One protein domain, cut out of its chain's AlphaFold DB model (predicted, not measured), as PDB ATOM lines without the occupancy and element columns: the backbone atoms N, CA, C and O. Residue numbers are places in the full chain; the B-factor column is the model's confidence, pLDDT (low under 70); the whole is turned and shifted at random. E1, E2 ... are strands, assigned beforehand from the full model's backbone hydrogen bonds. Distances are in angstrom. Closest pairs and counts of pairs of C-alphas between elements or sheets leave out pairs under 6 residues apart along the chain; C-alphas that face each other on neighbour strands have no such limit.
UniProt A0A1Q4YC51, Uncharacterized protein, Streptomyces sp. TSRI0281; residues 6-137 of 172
ATOM      1  N   VAL A   6      98.907 136.213 134.263       89.25
ATOM      2  CA  VAL A   6      99.469 137.565 134.304       89.25
ATOM      3  C   VAL A   6     100.809 137.490 135.023       89.25
ATOM      4  O   VAL A   6     100.876 136.975 136.139       89.25
ATOM      5  N   ALA A   7     101.864 137.989 134.382       89.88
ATOM      6  CA  ALA A   7     103.177 138.119 134.997       89.88
ATOM      7  C   ALA A   7     103.340 139.511 135.612       89.88
ATOM      8  O   ALA A   7     102.985 140.513 134.996       89.88
ATOM      9  N   ALA A   8     103.875 139.557 136.826       88.50
ATOM     10  CA  ALA A   8     104.167 140.776 137.560       88.50
ATOM     11  C   ALA A   8     105.630 140.776 138.014       88.50
ATOM     12  O   ALA A   8     106.169 139.727 138.381       88.50
ATOM     13  N   LEU A   9     106.238 141.962 137.996       86.75
ATOM     14  CA  LEU A   9     107.626 142.206 138.367       86.75
ATOM     15  C   LEU A   9     107.703 143.368 139.358       86.75
ATOM     16  O   LEU A   9     107.067 144.401 139.146       86.75
ATOM     17  N   TRP A  10     108.486 143.220 140.424       84.56
ATOM     18  CA  TRP A  10     108.790 144.317 141.349       84.56
ATOM     19  C   TRP A  10     110.155 144.129 142.037       84.56
ATOM     20  O   TRP A  10     110.665 143.007 142.074       84.56
ATOM     21  N   PRO A  11     110.758 145.193 142.599       82.56
ATOM     22  CA  PRO A  11     111.993 145.098 143.385       82.56
ATOM     23  C   PRO A  11     111.865 144.199 144.628       82.56
ATOM     24  O   PRO A  11     110.849 144.219 145.327       82.56
ATOM     25  N   ALA A  12     112.897 143.415 144.946       82.25
ATOM     26  CA  ALA A  12     112.942 142.609 146.169       82.25
ATOM     27  C   ALA A  12     113.280 143.469 147.406       82.25
ATOM     28  O   ALA A  12     114.134 144.335 147.336       82.25
ATOM     29  N   LYS A  13     112.672 143.189 148.573       68.25
ATOM     30  CA  LYS A  13     112.732 144.019 149.806       68.25
ATOM     31  C   LYS A  13     114.127 144.378 150.373       68.25
ATOM     32  O   LYS A  13     114.189 145.267 151.216       68.25
ATOM     33  N   ASN A  14     115.203 143.687 149.987       59.94
ATOM     34  CA  ASN A  14     116.553 143.847 150.555       59.94
ATOM     35  C   ASN A  14     117.532 144.319 149.463       59.94
ATOM     36  O   ASN A  14     118.307 143.531 148.923       59.94
ATOM     37  N   GLU A  15     117.419 145.587 149.080       64.56
ATOM     38  CA  GLU A  15     117.861 146.094 147.778       64.56
ATOM     39  C   GLU A  15     119.372 146.369 147.698       64.56
ATOM     40  O   GLU A  15     119.926 147.145 148.476       64.56
ATOM     41  N   ALA A  16     120.023 145.779 146.693       61.97
ATOM     42  CA  ALA A  16     121.165 146.400 146.037       61.97
ATOM     43  C   ALA A  16     120.615 147.180 144.835       61.97
ATOM     44  O   ALA A  16     119.865 146.622 144.031       61.97
ATOM     45  N   PHE A  17     120.948 148.463 144.745       68.94
ATOM     46  CA  PHE A  17     120.636 149.298 143.590       68.94
ATOM     47  C   PHE A  17     121.908 149.546 142.792       68.94
ATOM     48  O   PHE A  17     122.984 149.700 143.376       68.94
ATOM     49  N   ASP A  18     121.782 149.624 141.472       66.25
ATOM     50  CA  ASP A  18     122.866 150.124 140.638       66.25
ATOM     51  C   ASP A  18     123.059 151.645 140.823       66.25
ATOM     52  O   ASP A  18     122.310 152.332 141.526       66.25
ATOM     53  N   SER A  19     124.072 152.210 140.162       64.50
ATOM     54  CA  SER A  19     124.359 153.651 140.214       64.50
ATOM     55  C   SER A  19     123.252 154.541 139.626       64.50
ATOM     56  O   SER A  19     123.325 155.761 139.759       64.50
ATOM     57  N   LEU A  20     122.257 153.957 138.952       65.94
ATOM     58  CA  LEU A  20     121.106 154.642 138.364       65.94
ATOM     59  C   LEU A  20     119.843 154.499 139.230       65.94
ATOM     60  O   LEU A  20     118.794 155.027 138.859       65.94
ATOM     61  N   GLY A  21     119.933 153.827 140.385       64.88
ATOM     62  CA  GLY A  21     118.805 153.592 141.284       64.88
ATOM     63  C   GLY A  21     117.864 152.484 140.807       64.88
ATOM     64  O   GLY A  21     116.716 152.435 141.246       64.88
ATOM     65  N   LEU A  22     118.316 151.607 139.907       67.88
ATOM     66  CA  LEU A  22     117.554 150.442 139.467       67.88
ATOM     67  C   LEU A  22     117.868 149.248 140.366       67.88
ATOM     68  O   LEU A  22     119.017 149.030 140.749       67.88
ATOM     69  N   SER A  23     116.839 148.484 140.733       71.06
ATOM     70  CA  SER A  23     117.028 147.323 141.599       71.06
ATOM     71  C   SER A  23     117.833 146.250 140.874       71.06
ATOM     72  O   SER A  23     117.576 145.957 139.712       71.06
ATOM     73  N   MET A  24     118.798 145.645 141.555       76.31
ATOM     74  CA  MET A  24     119.559 144.501 141.045       76.31
ATOM     75  C   MET A  24     118.888 143.161 141.387       76.31
ATOM     76  O   MET A  24     119.261 142.119 140.847       76.31
ATOM     77  N   ASN A  25     117.878 143.193 142.266       84.62
ATOM     78  CA  ASN A  25     117.155 142.020 142.744       84.62
ATOM     79  C   ASN A  25     115.650 142.214 142.528       84.62
ATOM     80  O   ASN A  25     115.051 143.148 143.058       84.62
ATOM     81  N   HIS A  26     115.005 141.314 141.795       85.00
ATOM     82  CA  HIS A  26     113.588 141.432 141.458       85.00
ATOM     83  C   HIS A  26     112.808 140.181 141.823       85.00
ATOM     84  O   HIS A  26     113.325 139.072 141.755       85.00
ATOM     85  N   VAL A  27     111.529 140.346 142.134       89.00
ATOM     86  CA  VAL A  27     110.587 139.243 142.278       89.00
ATOM     87  C   VAL A  27     109.709 139.177 141.042       89.00
ATOM     88  O   VAL A  27     109.039 140.147 140.693       89.00
ATOM     89  N   TRP A  28     109.687 138.002 140.424       91.75
ATOM     90  CA  TRP A  28     108.709 137.629 139.418       91.75
ATOM     91  C   TRP A  28     107.581 136.840 140.066       91.75
ATOM     92  O   TRP A  28     107.830 135.906 140.831       91.75
ATOM     93  N   ALA A  29     106.336 137.156 139.716       92.25
ATOM     94  CA  ALA A  29     105.184 136.350 140.091       92.25
ATOM     95  C   ALA A  29     104.221 136.139 138.931       92.25
ATOM     96  O   ALA A  29     103.969 137.038 138.131       92.25
ATOM     97  N   LEU A  30     103.645 134.941 138.883       92.56
ATOM     98  CA  LEU A  30     102.526 134.610 138.017       92.56
ATOM     99  C   LEU A  30     101.247 134.570 138.822       92.56
ATOM    100  O   LEU A  30     101.171 133.923 139.867       92.56
ATOM    101  N   HIS A  31     100.227 135.208 138.273       92.19
ATOM    102  CA  HIS A  31      98.878 135.219 138.798       92.19
ATOM    103  C   HIS A  31      97.957 134.473 137.838       92.19
ATOM    104  O   HIS A  31      98.089 134.591 136.620       92.19
ATOM    105  N   ASP A  32      97.021 133.705 138.389       90.00
ATOM    106  CA  ASP A  32      95.913 133.147 137.619       90.00
ATOM    107  C   ASP A  32      95.064 134.313 137.106       90.00
ATOM    108  O   ASP A  32      94.553 135.099 137.902       90.00
ATOM    109  N   GLU A  33      94.925 134.442 135.788       88.88
ATOM    110  CA  GLU A  33      94.265 135.599 135.167       88.88
ATOM    111  C   GLU A  33      92.814 135.766 135.642       88.88
ATOM    112  O   GLU A  33      92.328 136.878 135.825       88.88
ATOM    113  N   ARG A  34      92.118 134.653 135.895       89.62
ATOM    114  CA  ARG A  34      90.699 134.668 136.263       89.62
ATOM    115  C   ARG A  34      90.468 135.125 137.701       89.62
ATOM    116  O   ARG A  34      89.433 135.713 137.998       89.62
ATOM    117  N   THR A  35      91.371 134.780 138.615       91.75
ATOM    118  CA  THR A  35      91.196 135.005 140.060       91.75
ATOM    119  C   THR A  35      92.142 136.049 140.637       91.75
ATOM    120  O   THR A  35      91.945 136.465 141.777       91.75
ATOM    121  N   GLY A  36      93.188 136.428 139.904       89.88
ATOM    122  CA  GLY A  36      94.273 137.286 140.374       89.88
ATOM    123  C   GLY A  36      95.154 136.649 141.454       89.88
ATOM    124  O   GLY A  36      96.062 137.300 141.973       89.88
ATOM    125  N   LYS A  37      94.910 135.389 141.835       92.88
ATOM    126  CA  LYS A  37      95.668 134.726 142.901       92.88
ATOM    127  C   LYS A  37      97.066 134.346 142.414       92.88
ATOM    128  O   LYS A  37      97.185 133.855 141.290       92.88
ATOM    129  N   PRO A  38      98.110 134.510 143.248       90.94
ATOM    130  CA  PRO A  38      99.449 134.076 142.888       90.94
ATOM    131  C   PRO A  38      99.481 132.553 142.733       90.94
ATOM    132  O   PRO A  38      99.006 131.807 143.591       90.94
ATOM    133  N   VAL A  39     100.045 132.102 141.619       91.38
ATOM    134  CA  VAL A  39     100.258 130.691 141.279       91.38
ATOM    135  C   VAL A  39     101.665 130.272 141.682       91.38
ATOM    136  O   VAL A  39     101.861 129.194 142.249       91.38
ATOM    137  N   TYR A  40     102.642 131.125 141.380       92.44
ATOM    138  CA  TYR A  40     104.054 130.878 141.629       92.44
ATOM    139  C   TYR A  40     104.840 132.192 141.590       92.44
ATOM    140  O   TYR A  40     104.473 133.104 140.853       92.44
ATOM    141  N   SER A  41     105.926 132.275 142.354       93.44
ATOM    142  CA  SER A  41     106.851 133.407 142.329       93.44
ATOM    143  C   SER A  41     108.273 132.949 142.619       93.44
ATOM    144  O   SER A  41     108.469 131.972 143.344       93.44
ATOM    145  N   PHE A  42     109.252 133.682 142.106       92.94
ATOM    146  CA  PHE A  42     110.666 133.475 142.400       92.94
ATOM    147  C   PHE A  42     111.427 134.801 142.354       92.94
ATOM    148  O   PHE A  42     110.951 135.779 141.776       92.94
ATOM    149  N   THR A  43     112.601 134.823 142.978       90.94
ATOM    150  CA  THR A  43     113.484 135.990 142.997       90.94
ATOM    151  C   THR A  43     114.611 135.802 141.986       90.94
ATOM    152  O   THR A  43     115.177 134.714 141.885       90.94
ATOM    153  N   CYS A  44     114.923 136.863 141.250       87.81
ATOM    154  CA  CYS A  44     116.153 137.024 140.493       87.81
ATOM    155  C   CYS A  44     117.088 137.933 141.273       87.81
ATOM    156  O   CYS A  44     116.713 139.072 141.535       87.81
ATOM    157  N   ASP A  45     118.285 137.452 141.591       85.62
ATOM    158  CA  ASP A  45     119.291 138.197 142.345       85.62
ATOM    159  C   ASP A  45     120.565 138.399 141.513       85.62
ATOM    160  O   ASP A  45     120.881 137.587 140.643       85.62
ATOM    161  N   GLY A  46     121.314 139.465 141.808       78.12
ATOM    162  CA  GLY A  46     122.643 139.696 141.231       78.12
ATOM    163  C   GLY A  46     122.641 140.164 139.772       78.12
ATOM    164  O   GLY A  46     123.640 139.981 139.075       78.12
ATOM    165  N   LEU A  47     121.540 140.760 139.311       81.50
ATOM    166  CA  LEU A  47     121.470 141.343 137.974       81.50
ATOM    167  C   LEU A  47     122.237 142.668 137.943       81.50
ATOM    168  O   LEU A  47     122.141 143.468 138.871       81.50
ATOM    169  N   THR A  48     122.998 142.912 136.881       74.44
ATOM    170  CA  THR A  48     123.732 144.174 136.672       74.44
ATOM    171  C   THR A  48     122.977 145.145 135.781       74.44
ATOM    172  O   THR A  48     123.310 146.328 135.740       74.44
ATOM    173  N   ASP A  49     121.951 144.667 135.083       67.94
ATOM    174  CA  ASP A  49     121.054 145.484 134.294       67.94
ATOM    175  C   ASP A  49     119.688 145.529 134.974       67.94
ATOM    176  O   ASP A  49     118.789 144.729 134.719       67.94
ATOM    177  N   GLY A  50     119.525 146.493 135.881       58.09
ATOM    178  CA  GLY A  50     118.235 146.718 136.512       58.09
ATOM    179  C   GLY A  50     117.129 146.792 135.453       58.09
ATOM    180  O   GLY A  50     117.177 147.597 134.516       58.09
ATOM    181  N   GLY A  51     116.154 145.889 135.546       58.50
ATOM    182  CA  GLY A  51     115.037 145.850 134.619       58.50
ATOM    183  C   GLY A  51     114.162 147.077 134.844       58.50
ATOM    184  O   GLY A  51     113.695 147.316 135.958       58.50
ATOM    185  N   LYS A  52     113.898 147.865 133.795       60.09
ATOM    186  CA  LYS A  52     112.795 148.829 133.863       60.09
ATOM    187  C   LYS A  52     111.487 148.052 133.901       60.09
ATOM    188  O   LYS A  52     111.005 147.628 132.849       60.09
ATOM    189  N   VAL A  53     110.938 147.919 135.105       62.03
ATOM    190  CA  VAL A  53     109.629 147.309 135.347       62.03
ATOM    191  C   VAL A  53     108.597 147.911 134.391       62.03
ATOM    192  O   VAL A  53     108.456 149.134 134.314       62.03
ATOM    193  N   GLY A  54     107.878 147.056 133.667       60.34
ATOM    194  CA  GLY A  54     106.799 147.438 132.754       60.34
ATOM    195  C   GLY A  54     107.220 147.622 131.294       60.34
ATOM    196  O   GLY A  54     106.405 148.060 130.485       60.34
ATOM    197  N   THR A  55     108.473 147.311 130.945       63.38
ATOM    198  CA  THR A  55     108.970 147.317 129.552       63.38
ATOM    199  C   THR A  55     109.160 145.916 128.974       63.38
ATOM    200  O   THR A  55     109.703 145.756 127.881       63.38
ATOM    201  N   GLU A  56     108.748 144.889 129.710       68.00
ATOM    202  CA  GLU A  56     108.985 143.505 129.344       68.00
ATOM    203  C   GLU A  56     108.095 143.084 128.177       68.00
ATOM    204  O   GLU A  56     106.949 143.517 128.033       68.00
ATOM    205  N   ASN A  57     108.637 142.199 127.339       68.19
ATOM    206  CA  ASN A  57     107.869 141.575 126.273       68.19
ATOM    207  C   ASN A  57     106.652 140.845 126.845       68.19
ATOM    208  O   ASN A  57     106.683 140.328 127.964       68.19
ATOM    209  N   ARG A  58     105.603 140.751 126.022       77.56
ATOM    210  CA  ARG A  58     104.393 139.981 126.315       77.56
ATOM    211  C   ARG A  58     104.745 138.579 126.829       77.56
ATOM    212  O   ARG A  58     105.588 137.900 126.250       77.56
ATOM    213  N   ALA A  59     104.031 138.124 127.857       87.31
ATOM    214  CA  ALA A  59     104.132 136.748 128.321       87.31
ATOM    215  C   ALA A  59     103.637 135.759 127.250       87.31
ATOM    216  O   ALA A  59     102.523 135.894 126.732       87.31
ATOM    217  N   VAL A  60     104.450 134.746 126.952       89.38
ATOM    218  CA  VAL A  60     104.146 133.690 125.980       89.38
ATOM    219  C   VAL A  60     104.111 132.348 126.696       89.38
ATOM    220  O   VAL A  60     105.090 131.938 127.316       89.38
ATOM    221  N   LEU A  61     102.963 131.676 126.616       90.75
ATOM    222  CA  LEU A  61     102.722 130.354 127.190       90.75
ATOM    223  C   LEU A  61     102.891 129.289 126.100       90.75
ATOM    224  O   LEU A  61     102.340 129.437 125.008       90.75
ATOM    225  N   SER A  62     103.603 128.207 126.407       91.06
ATOM    226  CA  SER A  62     103.702 127.044 125.530       91.06
ATOM    227  C   SER A  62     102.324 126.432 125.288       91.06
ATOM    228  O   SER A  62     101.440 126.457 126.150       91.06
ATOM    229  N   ASP A  63     102.135 125.805 124.132       88.44
ATOM    230  CA  ASP A  63     100.846 125.212 123.785       88.44
ATOM    231  C   ASP A  63     100.442 124.054 124.709       88.44
ATOM    232  O   ASP A  63      99.270 123.746 124.822       88.44
ATOM    233  N   ASN A  64     101.345 123.407 125.441       89.44
ATOM    234  CA  ASN A  64     100.969 122.432 126.471       89.44
ATOM    235  C   ASN A  64     100.623 123.080 127.829       89.44
ATOM    236  O   ASN A  64     100.156 122.382 128.729       89.44
ATOM    237  N   GLY A  65     100.804 124.395 127.970       90.88
ATOM    238  CA  GLY A  65     100.561 125.155 129.195       90.88
ATOM    239  C   GLY A  65     101.586 124.910 130.301       90.88
ATOM    240  O   GLY A  65     101.306 125.226 131.453       90.88
ATOM    241  N   ARG A  66     102.735 124.297 129.991       93.12
ATOM    242  CA  ARG A  66     103.773 123.977 130.980       93.12
ATOM    243  C   ARG A  66     104.799 125.086 131.140       93.12
ATOM    244  O   ARG A  66     105.225 125.328 132.265       93.12
ATOM    245  N   TYR A  67     105.222 125.704 130.046       94.38
ATOM    246  CA  TYR A  67     106.308 126.670 130.052       94.38
ATOM    247  C   TYR A  67     105.778 128.055 129.733       94.38
ATOM    248  O   TYR A  67     104.920 128.202 128.868       94.38
ATOM    249  N   LEU A  68     106.282 129.070 130.421       93.88
ATOM    250  CA  LEU A  68     105.963 130.465 130.134       93.88
ATOM    251  C   LEU A  68     107.252 131.272 130.107       93.88
ATOM    252  O   LEU A  68     108.113 131.074 130.960       93.88
ATOM    253  N   VAL A  69     107.375 132.186 129.153       93.31
ATOM    254  CA  VAL A  69     108.470 133.162 129.098       93.31
ATOM    255  C   VAL A  69     107.916 134.578 129.046       93.31
ATOM    256  O   VAL A  69     106.845 134.806 128.490       93.31
ATOM    257  N   THR A  70     108.619 135.527 129.656       90.62
ATOM    258  CA  THR A  70     108.252 136.950 129.672       90.62
ATOM    259  C   THR A  70     109.491 137.774 130.000       90.62
ATOM    260  O   THR A  70     110.172 137.502 130.990       90.62
ATOM    261  N   GLY A  71     109.823 138.763 129.170       89.12
ATOM    262  CA  GLY A  71     111.083 139.499 129.316       89.12
ATOM    263  C   GLY A  71     112.290 138.555 129.410       89.12
ATOM    264  O   GLY A  71     112.514 137.730 128.530       89.12
ATOM    265  N   TYR A  72     113.030 138.638 130.516       90.00
ATOM    266  CA  TYR A  72     114.185 137.782 130.824       90.00
ATOM    267  C   TYR A  72     113.875 136.630 131.795       90.00
ATOM    268  O   TYR A  72     114.788 135.978 132.305       90.00
ATOM    269  N   ALA A  73     112.599 136.383 132.090       92.25
ATOM    270  CA  ALA A  73     112.159 135.316 132.975       92.25
ATOM    271  C   ALA A  73     111.565 134.146 132.193       92.25
ATOM    272  O   ALA A  73     110.829 134.327 131.218       92.25
ATOM    273  N   ALA A  74     111.830 132.942 132.688       94.62
ATOM    274  CA  ALA A  74     111.203 131.719 132.217       94.62
ATOM    275  C   ALA A  74     110.665 130.891 133.386       94.62
ATOM    276  O   ALA A  74     111.224 130.890 134.484       94.62
ATOM    277  N   PHE A  75     109.577 130.169 133.140       94.69
ATOM    278  CA  PHE A  75     108.829 129.417 134.138       94.69
ATOM    279  C   PHE A  75     108.579 127.991 133.643       94.69
ATOM    280  O   PHE A  75     108.052 127.809 132.548       94.69
ATOM    281  N   ASP A  76     108.866 126.987 134.475       95.06
ATOM    282  CA  ASP A  76     108.280 125.645 134.365       95.06
ATOM    283  C   ASP A  76     107.163 125.528 135.410       95.06
ATOM    284  O   ASP A  76     107.401 125.303 136.600       95.06
ATOM    285  N   LEU A  77     105.921 125.690 134.954       93.31
ATOM    286  CA  LEU A  77     104.717 125.697 135.786       93.31
ATOM    287  C   LEU A  77     104.430 124.329 136.403       93.31
ATOM    288  O   LEU A  77     103.850 124.244 137.487       93.31
ATOM    289  N   LYS A  78     104.857 123.250 135.738       93.06
ATOM    290  CA  LYS A  78     104.700 121.890 136.256       93.06
ATOM    291  C   LYS A  78     105.707 121.623 137.369       93.06
ATOM    292  O   LYS A  78     105.335 121.069 138.400       93.06
ATOM    293  N   ALA A  79     106.965 122.013 137.167       92.88
ATOM    294  CA  ALA A  79     108.018 121.845 138.165       92.88
ATOM    295  C   ALA A  79     107.979 122.910 139.274       92.88
ATOM    296  O   ALA A  79     108.667 122.745 140.280       92.88
ATOM    297  N   LYS A  80     107.193 123.984 139.098       92.69
ATOM    298  CA  LYS A  80     107.207 125.191 139.940       92.69
ATOM    299  C   LYS A  80     108.627 125.741 140.084       92.69
ATOM    300  O   LYS A  80     109.119 125.946 141.194       92.69
ATOM    301  N   LYS A  81     109.286 125.925 138.941       93.00
ATOM    302  CA  LYS A  81     110.635 126.490 138.840       93.00
ATOM    303  C   LYS A  81     110.619 127.753 137.995       93.00
ATOM    304  O   LYS A  81     109.892 127.827 137.005       93.00
ATOM    305  N   GLY A  82     111.432 128.718 138.400       93.12
ATOM    306  CA  GLY A  82     111.684 129.954 137.684       93.12
ATOM    307  C   GLY A  82     113.164 130.104 137.376       93.12
ATOM    308  O   GLY A  82     114.006 129.621 138.135       93.12
ATOM    309  N   TYR A  83     113.459 130.758 136.262       92.75
ATOM    310  CA  TYR A  83     114.808 130.958 135.753       92.75
ATOM    311  C   TYR A  83     114.983 132.414 135.332       92.75
ATOM    312  O   TYR A  83     114.096 132.994 134.696       92.75
ATOM    313  N   CYS A  84     116.127 132.987 135.693       90.81
ATOM    314  CA  CYS A  84     116.494 134.362 135.385       90.81
ATOM    315  C   CYS A  84     117.569 134.368 134.312       90.81
ATOM    316  O   CYS A  84     118.617 133.754 134.484       90.81
ATOM    317  N   PHE A  85     117.322 135.124 133.253       90.50
ATOM    318  CA  PHE A  85     118.281 135.386 132.187       90.50
ATOM    319  C   PHE A  85     118.514 136.892 132.050       90.50
ATOM    320  O   PHE A  85     118.678 137.407 130.947       90.50
ATOM    321  N   GLY A  86     118.449 137.611 133.177       86.88
ATOM    322  CA  GLY A  86     118.901 138.997 133.261       86.88
ATOM    323  C   GLY A  86     120.417 139.067 133.087       86.88
ATOM    324  O   GLY A  86     121.112 138.068 133.263       86.88
ATOM    325  N   GLY A  87     120.921 140.234 132.714       84.62
ATOM    326  CA  GLY A  87     122.345 140.457 132.542       84.62
ATOM    327  C   GLY A  87     123.056 140.428 133.886       84.62
ATOM    328  O   GLY A  87     122.546 140.905 134.900       84.62
ATOM    329  N   THR A  88     124.252 139.860 133.888       82.19
ATOM    330  CA  THR A  88     125.175 139.905 135.022       82.19
ATOM    331  C   THR A  88     126.470 140.582 134.586       82.19
ATOM    332  O   THR A  88     126.571 141.124 133.485       82.19
ATOM    333  N   GLN A  89     127.484 140.592 135.449       79.69
ATOM    334  CA  GLN A  89     128.802 141.096 135.066       79.69
ATOM    335  C   GLN A  89     129.413 140.286 133.909       79.69
ATOM    336  O   GLN A  89     130.106 140.854 133.066       79.69
ATOM    337  N   ASP A  90     129.113 138.986 133.854       82.12
ATOM    338  CA  ASP A  90     129.759 138.030 132.951       82.12
ATOM    339  C   ASP A  90     128.828 137.505 131.850       82.12
ATOM    340  O   ASP A  90     129.278 136.823 130.931       82.12
ATOM    341  N   THR A  91     127.524 137.788 131.931       83.50
ATOM    342  CA  THR A  91     126.527 137.245 130.999       83.50
ATOM    343  C   THR A  91     125.586 138.322 130.484       83.50
ATOM    344  O   THR A  91     125.139 139.194 131.227       83.50
ATOM    345  N   ALA A  92     125.279 138.262 129.189       86.50
ATOM    346  CA  ALA A  92     124.311 139.152 128.568       86.50
ATOM    347  C   ALA A  92     122.876 138.748 128.933       86.50
ATOM    348  O   ALA A  92     122.545 137.563 128.982       86.50
ATOM    349  N   LYS A  93     121.998 139.744 129.101       88.19
ATOM    350  CA  LYS A  93     120.559 139.510 129.258       88.19
ATOM    351  C   LYS A  93     119.981 138.847 128.016       88.19
ATOM    352  O   LYS A  93     120.227 139.313 126.907       88.19
ATOM    353  N   VAL A  94     119.111 137.862 128.192       90.06
ATOM    354  CA  VAL A  94     118.263 137.325 127.124       90.06
ATOM    355  C   VAL A  94     116.861 137.902 127.260       90.06
ATOM    356  O   VAL A  94     116.250 137.815 128.320       90.06
ATOM    357  N   ASN A  95     116.332 138.485 126.184       89.38
ATOM    358  CA  ASN A  95     114.923 138.861 126.108       89.38
ATOM    359  C   ASN A  95     114.167 137.819 125.276       89.38
ATOM    360  O   ASN A  95     114.411 137.686 124.073       89.38
ATOM    361  N   PHE A  96     113.291 137.055 125.920       90.69
ATOM    362  CA  PHE A  96     112.548 135.974 125.289       90.69
ATOM    363  C   PHE A  96     111.390 136.488 124.437       90.69
ATOM    364  O   PHE A  96     110.772 137.521 124.710       90.69
ATOM    365  N   MET A  97     111.105 135.721 123.389       87.88
ATOM    366  CA  MET A  97     110.021 135.955 122.438       87.88
ATOM    367  C   MET A  97     109.068 134.766 122.339       87.88
ATOM    368  O   MET A  97     107.912 134.955 121.988       87.88
ATOM    369  N   GLY A  98     109.515 133.553 122.670       89.00
ATOM    370  CA  GLY A  98     108.664 132.373 122.608       89.00
ATOM    371  C   GLY A  98     109.256 131.175 123.331       89.00
ATOM    372  O   GLY A  98     110.425 131.168 123.711       89.00
ATOM    373  N   VAL A  99     108.431 130.152 123.524       92.69
ATOM    374  CA  VAL A  99     108.828 128.877 124.123       92.69
ATOM    375  C   VAL A  99     107.984 127.757 123.538       92.69
ATOM    376  O   VAL A  99     106.789 127.938 123.291       92.69
ATOM    377  N   ASP A 100     108.605 126.611 123.291       92.12
ATOM    378  CA  ASP A 100     107.918 125.440 122.764       92.12
ATOM    379  C   ASP A 100     107.436 124.473 123.860       92.12
ATOM    380  O   ASP A 100     107.538 124.708 125.067       92.12
ATOM    381  N   ASN A 101     106.868 123.349 123.427       92.06
ATOM    382  CA  ASN A 101     106.339 122.327 124.323       92.06
ATOM    383  C   ASN A 101     107.418 121.469 124.995       92.06
ATOM    384  O   ASN A 101     107.105 120.800 125.987       92.06
ATOM    385  N   THR A 102     108.645 121.463 124.471       92.12
ATOM    386  CA  THR A 102     109.782 120.750 125.065       92.12
ATOM    387  C   THR A 102     110.484 121.568 126.141       92.12
ATOM    388  O   THR A 102     111.173 120.993 126.978       92.12
ATOM    389  N   GLY A 103     110.214 122.873 126.197       93.75
ATOM    390  CA  GLY A 103     110.848 123.793 127.131       93.75
ATOM    391  C   GLY A 103     112.068 124.475 126.529       93.75
ATOM    392  O   GLY A 103     112.895 124.978 127.279       93.75
ATOM    393  N   THR A 104     112.183 124.508 125.201       95.25
ATOM    394  CA  THR A 104     113.170 125.340 124.520       95.25
ATOM    395  C   THR A 104     112.589 126.740 124.359       95.25
ATOM    396  O   THR A 104     111.570 126.944 123.694       95.25
ATOM    397  N   ALA A 105     113.219 127.705 125.020       94.56
ATOM    398  CA  ALA A 105     112.890 129.118 124.943       94.56
ATOM    399  C   ALA A 105     113.750 129.808 123.880       94.56
ATOM    400  O   ALA A 105     114.942 129.541 123.759       94.56
ATOM    401  N   TYR A 106     113.144 130.721 123.133       92.75
ATOM    402  CA  TYR A 106     113.768 131.454 122.038       92.75
ATOM    403  C   TYR A 106     113.764 132.941 122.356       92.75
ATOM    404  O   TYR A 106     112.743 133.495 122.775       92.75
ATOM    405  N   GLY A 107     114.900 133.596 122.161       91.00
ATOM    406  CA  GLY A 107     115.060 134.999 122.509       91.00
ATOM    407  C   GLY A 107     116.301 135.615 121.895       91.00
ATOM    408  O   GLY A 107     117.016 134.983 121.123       91.00
ATOM    409  N   THR A 108     116.552 136.863 122.264       90.44
ATOM    410  CA  THR A 108     117.712 137.619 121.799       90.44
ATOM    411  C   THR A 108     118.593 137.969 122.988       90.44
ATOM    412  O   THR A 108     118.145 138.669 123.899       90.44
ATOM    413  N   ALA A 109     119.844 137.512 122.969       90.44
ATOM    414  CA  ALA A 109     120.883 137.968 123.880       90.44
ATOM    415  C   ALA A 109     121.276 139.415 123.534       90.44
ATOM    416  O   ALA A 109     121.602 139.736 122.388       90.44
ATOM    417  N   GLN A 110     121.208 140.307 124.519       85.25
ATOM    418  CA  GLN A 110     121.500 141.729 124.379       85.25
ATOM    419  C   GLN A 110     122.999 141.976 124.553       85.25
ATOM    420  O   GLN A 110     123.474 142.272 125.646       85.25
ATOM    421  N   ASN A 111     123.737 141.863 123.452       76.62
ATOM    422  CA  ASN A 111     125.149 142.226 123.373       76.62
ATOM    423  C   ASN A 111     125.313 143.687 122.909       76.62
ATOM    424  O   ASN A 111     124.437 144.202 122.204       76.62
ATOM    425  N   PRO A 112     126.423 144.372 123.254       65.19
ATOM    426  CA  PRO A 112     126.739 145.681 122.690       65.19
ATOM    427  C   PRO A 112     126.725 145.636 121.153       65.19
ATOM    428  O   PRO A 112     127.475 144.882 120.539       65.19
ATOM    429  N   GLY A 113     125.866 146.446 120.528       71.50
ATOM    430  CA  GLY A 113     125.643 146.422 119.081       71.50
ATOM    431  C   GLY A 113     124.355 145.690 118.704       71.50
ATOM    432  O   GLY A 113     123.268 146.138 119.062       71.50
ATOM    433  N   ALA A 114     124.468 144.612 117.925       74.06
ATOM    434  CA  ALA A 114     123.321 143.834 117.465       74.06
ATOM    435  C   ALA A 114     123.018 142.673 118.421       74.06
ATOM    436  O   ALA A 114     123.916 141.930 118.816       74.06
ATOM    437  N   GLY A 115     121.740 142.499 118.760       83.12
ATOM    438  CA  GLY A 115     121.291 141.363 119.558       83.12
ATOM    439  C   GLY A 115     121.523 140.031 118.839       83.12
ATOM    440  O   GLY A 115     121.347 139.937 117.624       83.12
ATOM    441  N   THR A 116     121.912 139.003 119.590       89.50
ATOM    442  CA  THR A 116     122.220 137.665 119.066       89.50
ATOM    443  C   THR A 116     121.046 136.722 119.334       89.50
ATOM    444  O   THR A 116     120.698 136.526 120.499       89.50
ATOM    445  N   PRO A 117     120.401 136.145 118.305       91.56
ATOM    446  CA  PRO A 117     119.365 135.137 118.502       91.56
ATOM    447  C   PRO A 117     119.919 133.913 119.236       91.56
ATOM    448  O   PRO A 117     120.987 133.409 118.892       91.56
ATOM    449  N   VAL A 118     119.188 133.424 120.233       93.31
ATOM    450  CA  VAL A 118     119.572 132.271 121.052       93.31
ATOM    451  C   VAL A 118     118.383 131.348 121.301       93.31
ATOM    452  O   VAL A 118     117.227 131.781 121.337       93.31
ATOM    453  N   SER A 119     118.681 130.070 121.515       94.19
ATOM    454  CA  SER A 119     117.774 129.104 122.137       94.19
ATOM    455  C   SER A 119     118.319 128.672 123.490       94.19
ATOM    456  O   SER A 119     119.529 128.492 123.621       94.19
ATOM    457  N   VAL A 120     117.437 128.443 124.458       94.75
ATOM    458  CA  VAL A 120     117.775 127.973 125.804       94.75
ATOM    459  C   VAL A 120     116.894 126.784 126.170       94.75
ATOM    460  O   VAL A 120     115.673 126.878 126.083       94.75
ATOM    461  N   ASP A 121     117.488 125.683 126.613       94.12
ATOM    462  CA  ASP A 121     116.772 124.578 127.248       94.12
ATOM    463  C   ASP A 121     116.477 124.944 128.710       94.12
ATOM    464  O   ASP A 121     117.383 125.112 129.523       94.12
ATOM    465  N   LEU A 122     115.201 125.089 129.073       91.75
ATOM    466  CA  LEU A 122     114.814 125.481 130.432       91.75
ATOM    467  C   LEU A 122     115.002 124.366 131.472       91.75
ATOM    468  O   LEU A 122     115.002 124.640 132.671       91.75
ATOM    469  N   ALA A 123     115.130 123.106 131.059       86.81
ATOM    470  CA  ALA A 123     115.377 122.006 131.979       86.81
ATOM    471  C   ALA A 123     116.843 121.966 132.429       86.81
ATOM    472  O   ALA A 123     117.093 121.672 133.603       86.81
ATOM    473  N   THR A 124     117.784 122.269 131.530       85.19
ATOM    474  CA  THR A 124     119.230 122.187 131.806       85.19
ATOM    475  C   THR A 124     119.910 123.545 131.974       85.19
ATOM    476  O   THR A 124     120.900 123.636 132.695       85.19
ATOM    477  N   GLY A 125     119.368 124.603 131.370       82.88
ATOM    478  CA  GLY A 125     120.020 125.908 131.237       82.88
ATOM    479  C   GLY A 125     121.010 125.982 130.068       82.88
ATOM    480  O   GLY A 125     121.627 127.031 129.864       82.88
ATOM    481  N   ASP A 126     121.161 124.901 129.297       88.50
ATOM    482  CA  ASP A 126     122.013 124.890 128.112       88.50
ATOM    483  C   ASP A 126     121.474 125.863 127.069       88.50
ATOM    484  O   ASP A 126     120.264 126.003 126.884       88.50
ATOM    485  N   HIS A 127     122.377 126.531 126.359       91.19
ATOM    486  CA  HIS A 127     122.009 127.511 125.352       91.19
ATOM    487  C   HIS A 127     122.867 127.384 124.100       91.19
ATOM    488  O   HIS A 127     123.989 126.879 124.131       91.19
ATOM    489  N   ALA A 128     122.318 127.861 122.988       92.31
ATOM    490  CA  ALA A 128     122.998 127.911 121.707       92.31
ATOM    491  C   ALA A 128     122.680 129.222 120.992       92.31
ATOM    492  O   ALA A 128     121.534 129.676 120.985       92.31
ATOM    493  N   GLU A 129     123.695 129.804 120.359       92.25
ATOM    494  CA  GLU A 129     123.500 130.881 119.397       92.25
ATOM    495  C   GLU A 129     122.871 130.335 118.116       92.25
ATOM    496  O   GLU A 129     123.243 129.273 117.609       92.25
ATOM    497  N   LEU A 130     121.919 131.086 117.573       88.44
ATOM    498  CA  LEU A 130     121.234 130.746 116.339       88.44
ATOM    499  C   LEU A 130     121.680 131.717 115.244       88.44
ATOM    500  O   LEU A 130     121.439 132.922 115.314       88.44
ATOM    501  N   SER A 131     122.328 131.193 114.204       82.88
ATOM    502  CA  SER A 131     122.822 132.006 113.088       82.88
ATOM    503  C   SER A 131     121.847 131.998 111.909       82.88
ATOM    504  O   SER A 131     121.336 130.955 111.509       82.88
ATOM    505  N   GLY A 132     121.584 133.179 111.338       74.62
ATOM    506  CA  GLY A 132     120.800 133.322 110.104       74.62
ATOM    507  C   GLY A 132     119.307 132.995 110.222       74.62
ATOM    508  O   GLY A 132     118.664 132.775 109.195       74.62
ATOM    509  N   VAL A 133     118.747 132.961 111.435       77.88
ATOM    510  CA  VAL A 133     117.331 132.636 111.669       77.88
ATOM    511  C   VAL A 133     116.540 133.829 112.200       77.88
ATOM    512  O   VAL A 133     117.066 134.686 112.908       77.88
ATOM    513  N   VAL A 134     115.247 133.853 111.882       79.00
ATOM    514  CA  VAL A 134     114.260 134.694 112.572       79.00
ATOM    515  C   VAL A 134     113.759 133.917 113.787       79.00
ATOM    516  O   VAL A 134     113.602 132.698 113.713       79.00
ATOM    517  N   LEU A 135     113.520 134.600 114.905       81.56
ATOM    518  CA  LEU A 135     112.965 133.976 116.104       81.56
ATOM    519  C   LEU A 135     111.441 133.846 115.988       81.56
ATOM    520  O   LEU A 135     110.788 134.774 115.501       81.56
ATOM    521  N   PRO A 136     110.854 132.726 116.433       78.06
ATOM    522  CA  PRO A 136     109.408 132.588 116.464       78.06
ATOM    523  C   PRO A 136     108.806 133.481 117.558       78.06
ATOM    524  O   PRO A 136     109.288 133.505 118.689       78.06
ATOM    525  N   ALA A 137     107.711 134.165 117.232       72.56
ATOM    526  CA  ALA A 137     106.874 134.878 118.198       72.56
ATOM    527  C   ALA A 137     105.976 133.916 118.999       72.56
ATOM    528  O   ALA A 137     105.550 134.218 120.109       72.56
TER     529      ALA A 137
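Overview. This is residues 6 to 137 of the 172 residues of an uncharacterized protein of Streptomyces sp. TSRI0281 (UniProt A0A1Q4YC51). Three small sheets are stacked like slabs: the sheet E4 E5 E6 is in the middle, with the sheet E1 E2 E3 over one of its faces and the sheet E7 E8 E9 E10 over the other. The strands of E7 E8 E9 E10 run nearly in line with those of the middle slab, while those of E1 E2 E3 cross them at 48 degrees. The printed part has 132 residues with ten named strands, E1 to E10 in order along the chain, and no named helix; the class is all strand, though under half of the residues, 53 of 132, are in named elements. Each sheet is antiparallel, its strands side by side in chain order. The whole is compact, with a radius of gyration of the C-alphas of 14.3 A and spans of 41 by 38 by 24 A.

Along the chain. E1, residues 6 to 11, begins at C-alpha 6 at (99.469, 137.565, 134.304) and is 17.2 A long. E2, residues 26 to 32, is 19.9 A long, and E3, residues 38 to 44, is 17.1 A long. E4, residues 67 to 70, begins at C-alpha 67 at (106.308, 126.670, 130.052). E5 is residues 73 to 76 and E6 residues 81 to 84. E7, residues 94 to 99, is 13.0 A long; E8, residues 104 to 109, is 14.8 A; E9, residues 116 to 121, is 16.4 A. E10, residues 127 to 129, ends at C-alpha 129 at (123.500, 130.881, 119.397).

Arrangement. E1, E2 and E3 form a meander, each strand the antiparallel neighbour of the one before. In the hairpin of E1 and E2, N 8 and O 29 are 2.8 A apart, within hydrogen-bond range; in that of E2 and E3, N 28 and O 42 are 2.9 A apart. E4, E5 and E6 form a second meander, with N 75 and O 68 at 2.8 A between E4 and E5, and N 83 and O 74 at 2.9 A between E5 and E6. Residues 60 to 61 pair antiparallel with residues 68 to 69 of E4. These two sheets face each other, 9.2 A centre to centre over the parts that face. The closest C-alphas of E3 and E6 are those of Cys 44 and Cys 84, 5.8 A apart. E7, E8, E9 and E10 form a third meander, strongly twisted, with edge strands E7 and E10. Within hydrogen-bond range are N 97 and O 106 at 2.8 A between E7 and E8, N 105 and O 120 at 2.8 A between E8 and E9, and N 119 and O 128 at 2.9 A between E9 and E10. This sheet faces E4 E5 E6 with the facing parts 8.6 A centre to centre, and the three sheets make a stack of sheets, face to face in turn. The closest C-alphas of E4 and E7 are those of Thr 70 and Phe 96, 6.2 A apart. E1 and E7 are apart, and so are E3 and E8.

Size, cuts and confidence. The two C-alphas farthest apart are those of Thr 35 and Gly 132, at 42.1 A. The printed part has no cut. The long links are E1 to E2, with 14 residues between them, and E3 to E4, with 22. The mean pLDDT of the printed part is 84.5; it is under 70 at 20 residues, namely residues 13 to 22, residues 49 to 57 and residue 112.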